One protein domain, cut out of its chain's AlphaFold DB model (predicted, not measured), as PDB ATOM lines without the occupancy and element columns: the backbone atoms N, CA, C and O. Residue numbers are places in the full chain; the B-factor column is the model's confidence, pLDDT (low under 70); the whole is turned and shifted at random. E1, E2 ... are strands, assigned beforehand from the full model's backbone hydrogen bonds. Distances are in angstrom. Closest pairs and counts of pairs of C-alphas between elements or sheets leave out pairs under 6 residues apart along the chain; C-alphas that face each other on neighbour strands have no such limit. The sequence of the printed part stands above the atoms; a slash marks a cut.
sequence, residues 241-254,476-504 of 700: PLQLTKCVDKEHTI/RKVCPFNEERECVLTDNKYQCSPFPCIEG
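AT A GLANCE: This is residues 241 to 254 and 476 to 504 of the 700 residues of the protein "Conjugal transfer protein TraN" of Campylobacter lari (UniProt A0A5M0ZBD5). This model has little regular structure: two small two-stranded pieces, E1 with E2 and the hairpin of E3 and E4, are joined by loops and tied by residues 245 to 246, which pair antiparallel with residues 495 to 496 of E4. The printed part has 43 residues, 17 of them in four named strands, E1 to E4 along the chain, with no named helix; the class is all strand, both sheets antiparallel. It is only just compact, close to loose, with a radius of gyration of the C-alphas of 10.8 A, and elongated, spanning 37 by 22 by 13 A.

IN THESE COORDINATES: E1, residues 248 to 254, begins at C-alpha (168.023, 124.519, 95.497) and is 18.8 A long. E2 is residues 476 to 478, 6.1 A; E3 residues 488 to 490, 6.0 A; E4 residues 493 to 496, 9.6 A, ending at C-alpha (171.154, 127.799, 86.587).

HOW THE PARTS SIT: E1 and E2 are antiparallel at 125 degrees, with N 248 and O 478 within hydrogen-bond range at 2.9 A. E3 and E4, a hairpin, are antiparallel at 127 degrees, with N 488 and O 495 within range at 2.8 A. The closest C-alphas of E2 and E4, Lys 477 and Tyr 494, are 7.2 A apart. E1 and E3 are apart.

THE WHOLE: The C-alphas farthest apart, of Ile 254 and Gly 504, are 37.4 A apart. Residues 255 to 475 are not printed; C-alphas 254 and 476 are 12.2 A apart across this cut. Of the links printed whole, E3 to E4 is tight and E2 to E3 short. Residues 490 and 503 to 504 have pLDDT under 70.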
ATOM      1  N   PRO A 241     172.711 132.824  80.060       86.38
ATOM      2  CA  PRO A 241     172.510 133.994  80.915       86.38
ATOM      3  C   PRO A 241     171.035 134.397  81.081       86.38
ATOM      4  O   PRO A 241     170.714 135.255  81.902       86.38
ATOM      5  N   LEU A 242     170.114 133.813  80.311       85.81
ATOM      6  CA  LEU A 242     168.690 134.130  80.402       85.81
ATOM      7  C   LEU A 242     168.052 133.455  81.627       85.81
ATOM      8  O   LEU A 242     168.174 132.247  81.806       85.81
ATOM      9  N   GLN A 243     167.321 134.232  82.432       87.19
ATOM     10  CA  GLN A 243     166.496 133.755  83.560       87.19
ATOM     11  C   GLN A 243     167.245 132.857  84.560       87.19
ATOM     12  O   GLN A 243     166.750 131.818  85.004       87.19
ATOM     13  N   LEU A 244     168.447 133.295  84.947       88.56
ATOM     14  CA  LEU A 244     169.225 132.653  86.000       88.56
ATOM     15  C   LEU A 244     168.436 132.578  87.311       88.56
ATOM     16  O   LEU A 244     168.139 133.586  87.950       88.56
ATOM     17  N   THR A 245     168.172 131.360  87.755       88.44
ATOM     18  CA  THR A 245     167.430 131.053  88.976       88.44
ATOM     19  C   THR A 245     168.350 130.381  89.977       88.44
ATOM     20  O   THR A 245     169.232 129.609  89.604       88.44
ATOM     21  N   LYS A 246     168.175 130.688  91.266       91.50
ATOM     22  CA  LYS A 246     168.976 130.076  92.330       91.50
ATOM     23  C   LYS A 246     168.750 128.571  92.372       91.50
ATOM     24  O   LYS A 246     167.613 128.107  92.384       91.50
ATOM     25  N   CYS A 247     169.849 127.842  92.463       90.31
ATOM     26  CA  CYS A 247     169.820 126.426  92.744       90.31
ATOM     27  C   CYS A 247     169.268 126.147  94.136       90.31
ATOM     28  O   CYS A 247     169.458 126.929  95.076       90.31
ATOM     29  N   VAL A 248     168.617 125.000  94.256       89.19
ATOM     30  CA  VAL A 248     168.023 124.519  95.497       89.19
ATOM     31  C   VAL A 248     168.917 123.456  96.118       89.19
ATOM     32  O   VAL A 248     169.645 122.751  95.416       89.19
ATOM     33  N   ASP A 249     168.897 123.368  97.444       85.75
ATOM     34  CA  ASP A 249     169.491 122.232  98.139       85.75
ATOM     35  C   ASP A 249     168.567 121.034  97.976       85.75
ATOM     36  O   ASP A 249     167.386 121.100  98.318       85.75
ATOM     37  N   LYS A 250     169.113 119.938  97.461       82.50
ATOM     38  CA  LYS A 250     168.440 118.650  97.445       82.50
ATOM     39  C   LYS A 250     169.329 117.623  98.123       82.50
ATOM     40  O   LYS A 250     170.547 117.601  97.926       82.50
ATOM     41  N   GLU A 251     168.715 116.774  98.939       82.25
ATOM     42  CA  GLU A 251     169.404 115.598  99.453       82.25
ATOM     43  C   GLU A 251     169.732 114.672  98.287       82.25
ATOM     44  O   GLU A 251     168.848 114.222  97.558       82.25
ATOM     45  N   HIS A 252     171.016 114.382  98.129       84.75
ATOM     46  CA  HIS A 252     171.477 113.293  97.298       84.75
ATOM     47  C   HIS A 252     171.796 112.109  98.202       84.75
ATOM     48  O   HIS A 252     172.574 112.245  99.153       84.75
ATOM     49  N   THR A 253     171.184 110.965  97.906       86.81
ATOM     50  CA  THR A 253     171.365 109.738  98.675       86.81
ATOM     51  C   THR A 253     171.996 108.649  97.832       86.81
ATOM     52  O   THR A 253     171.656 108.508  96.661       86.81
ATOM     53  N   ILE A 254     172.902 107.884  98.431       86.19
ATOM     54  CA  ILE A 254     173.542 106.718  97.817       86.19
ATOM     55  C   ILE A 254     173.649 105.589  98.838       86.19
ATOM     56  O   ILE A 254     173.487 105.809 100.044       86.19
ATOM     57  N   ARG A 476     173.353 118.426  98.007       81.56
ATOM     58  CA  ARG A 476     173.804 118.850  96.677       81.56
ATOM     59  C   ARG A 476     172.979 120.054  96.228       81.56
ATOM     60  O   ARG A 476     171.757 120.050  96.327       81.56
ATOM     61  N   LYS A 477     173.649 121.064  95.669       84.50
ATOM     62  CA  LYS A 477     172.981 122.139  94.926       84.50
ATOM     63  C   LYS A 477     172.562 121.603  93.560       84.50
ATOM     64  O   LYS A 477     173.421 121.158  92.799       84.50
ATOM     65  N   VAL A 478     171.269 121.648  93.265       85.75
ATOM     66  CA  VAL A 478     170.707 121.221  91.977       85.75
ATOM     67  C   VAL A 478     169.893 122.344  91.352       85.75
ATOM     68  O   VAL A 478     169.336 123.201  92.048       85.75
ATOM     69  N   CYS A 479     169.841 122.359  90.026       85.00
ATOM     70  CA  CYS A 479     169.005 123.297  89.303       85.00
ATOM     71  C   CYS A 479     167.521 122.921  89.496       85.00
ATOM     72  O   CYS A 479     167.167 121.764  89.274       85.00
ATOM     73  N   PRO A 480     166.633 123.859  89.892       84.25
ATOM     74  CA  PRO A 480     165.217 123.561  90.143       84.25
ATOM     75  C   PRO A 480     164.435 123.122  88.896       84.25
ATOM     76  O   PRO A 480     163.345 122.577  89.027       84.25
ATOM     77  N   PHE A 481     164.977 123.377  87.706       80.06
ATOM     78  CA  PHE A 481     164.364 123.063  86.414       80.06
ATOM     79  C   PHE A 481     164.758 121.670  85.908       80.06
ATOM     80  O   PHE A 481     163.946 120.960  85.322       80.06
ATOM     81  N   ASN A 482     166.006 121.270  86.160       74.81
ATOM     82  CA  ASN A 482     166.549 119.979  85.764       74.81
ATOM     83  C   ASN A 482     167.705 119.596  86.695       74.81
ATOM     84  O   ASN A 482     168.743 120.246  86.697       74.81
ATOM     85  N   GLU A 483     167.557 118.522  87.464       73.31
ATOM     86  CA  GLU A 483     168.543 118.124  88.478       73.31
ATOM     87  C   GLU A 483     169.871 117.624  87.894       73.31
ATOM     88  O   GLU A 483     170.896 117.666  88.578       73.31
ATOM     89  N   GLU A 484     169.864 117.192  86.631       70.62
ATOM     90  CA  GLU A 484     171.074 116.834  85.887       70.62
ATOM     91  C   GLU A 484     171.854 118.074  85.438       70.62
ATOM     92  O   GLU A 484     173.049 117.986  85.153       70.62
ATOM     93  N   ARG A 485     171.209 119.250  85.408       75.06
ATOM     94  CA  ARG A 485     171.878 120.508  85.085       75.06
ATOM     95  C   ARG A 485     172.711 120.968  86.266       75.06
ATOM     96  O   ARG A 485     172.207 121.281  87.350       75.06
ATOM     97  N   GLU A 486     174.007 121.063  86.012       75.50
ATOM     98  CA  GLU A 486     174.941 121.587  86.988       75.50
ATOM     99  C   GLU A 486     174.653 123.057  87.289       75.50
ATOM    100  O   GLU A 486     174.364 123.876  86.414       75.50
ATOM    101  N   CYS A 487     174.729 123.380  88.573       85.56
ATOM    102  CA  CYS A 487     174.676 124.749  89.035       85.56
ATOM    103  C   CYS A 487     175.993 125.435  88.728       85.56
ATOM    104  O   CYS A 487     177.053 124.964  89.136       85.56
ATOM    105  N   VAL A 488     175.915 126.594  88.094       84.75
ATOM    106  CA  VAL A 488     177.071 127.457  87.908       84.75
ATOM    107  C   VAL A 488     177.170 128.442  89.058       84.75
ATOM    108  O   VAL A 488     176.161 128.937  89.566       84.75
ATOM    109  N   LEU A 489     178.395 128.720  89.494       79.25
ATOM    110  CA  LEU A 489     178.649 129.777  90.461       79.25
ATOM    111  C   LEU A 489     178.758 131.107  89.709       79.25
ATOM    112  O   LEU A 489     179.722 131.350  88.986       79.25
ATOM    113  N   THR A 490     177.758 131.963  89.877       68.88
ATOM    114  CA  THR A 490     177.694 133.305  89.287       68.88
ATOM    115  C   THR A 490     177.127 134.267  90.331       68.88
ATOM    116  O   THR A 490     176.305 133.870  91.153       68.88
ATOM    117  N   ASP A 491     177.646 135.492  90.422       71.12
ATOM    118  CA  ASP A 491     177.272 136.470  91.461       71.12
ATOM    119  C   ASP A 491     177.302 135.923  92.910       71.12
ATOM    120  O   ASP A 491     176.413 136.203  93.726       71.12
ATOM    121  N   ASN A 492     178.310 135.099  93.242       74.50
ATOM    122  CA  ASN A 492     178.432 134.386  94.527       74.50
ATOM    123  C   ASN A 492     177.212 133.514  94.895       74.50
ATOM    124  O   ASN A 492     176.980 133.196  96.064       74.50
ATOM    125  N   LYS A 493     176.416 133.105  93.904       80.81
ATOM    126  CA  LYS A 493     175.247 132.242  94.063       80.81
ATOM    127  C   LYS A 493     175.349 131.074  93.089       80.81
ATOM    128  O   LYS A 493     175.685 131.236  91.923       80.81
ATOM    129  N   TYR A 494     175.013 129.879  93.563       85.94
ATOM    130  CA  TYR A 494     174.775 128.755  92.664       85.94
ATOM    131  C   TYR A 494     173.456 129.000  91.939       85.94
ATOM    132  O   TYR A 494     172.402 129.072  92.578       85.94
ATOM    133  N   GLN A 495     173.521 129.182  90.628       89.38
ATOM    134  CA  GLN A 495     172.376 129.455  89.774       89.38
ATOM    135  C   GLN A 495     172.399 128.534  88.557       89.38
ATOM    136  O   GLN A 495     173.412 127.926  88.223       89.38
ATOM    137  N   CYS A 496     171.267 128.436  87.886       89.62
ATOM    138  CA  CYS A 496     171.154 127.799  86.587       89.62
ATOM    139  C   CYS A 496     170.105 128.531  85.758       89.62
ATOM    140  O   CYS A 496     169.258 129.247  86.293       89.62
ATOM    141  N   SER A 497     170.140 128.325  84.450       87.69
ATOM    142  CA  SER A 497     169.080 128.761  83.554       87.69
ATOM    143  C   SER A 497     168.226 127.564  83.139       87.69
ATOM    144  O   SER A 497     168.766 126.461  83.000       87.69
ATOM    145  N   PRO A 498     166.920 127.765  82.904       85.06
ATOM    146  CA  PRO A 498     166.044 126.758  82.313       85.06
ATOM    147  C   PRO A 498     166.338 126.528  80.823       85.06
ATOM    148  O   PRO A 498     165.710 125.667  80.217       85.06
ATOM    149  N   PHE A 499     167.252 127.284  80.204       85.31
ATOM    150  CA  PHE A 499     167.555 127.180  78.779       85.31
ATOM    151  C   PHE A 499     168.946 126.559  78.556       85.31
ATOM    152  O   PHE A 499     169.945 127.117  79.019       85.31
ATOM    153  N   PRO A 500     169.051 125.405  77.871       79.12
ATOM    154  CA  PRO A 500     170.330 124.772  77.556       79.12
ATOM    155  C   PRO A 500     171.200 125.623  76.629       79.12
ATOM    156  O   PRO A 500     170.707 126.369  75.782       79.12
ATOM    157  N   CYS A 501     172.506 125.412  76.747       76.38
ATOM    158  CA  CYS A 501     173.504 125.904  75.811       76.38
ATOM    159  C   CYS A 501     173.705 124.925  74.669       76.38
ATOM    160  O   CYS A 501     174.029 123.762  74.895       76.38
ATOM    161  N   ILE A 502     173.485 125.402  73.451       71.50
ATOM    162  CA  ILE A 502     173.371 124.582  72.256       71.50
ATOM    163  C   ILE A 502     174.081 125.276  71.092       71.50
ATOM    164  O   ILE A 502     173.928 126.473  70.857       71.50
ATOM    165  N   GLU A 503     174.820 124.503  70.310       66.56
ATOM    166  CA  GLU A 503     175.441 124.978  69.078       66.56
ATOM    167  C   GLU A 503     174.378 125.279  68.002       66.56
ATOM    168  O   GLU A 503     173.515 124.450  67.714       66.56
ATOM    169  N   GLY A 504     174.408 126.485  67.425       58.91
ATOM    170  CA  GLY A 504     173.471 126.895  66.366       58.91
ATOM    171  C   GLY A 504     172.069 127.316  66.836       58.91
ATOM    172  O   GLY A 504     171.152 127.400  66.020       58.91
TER     173      GLY A 504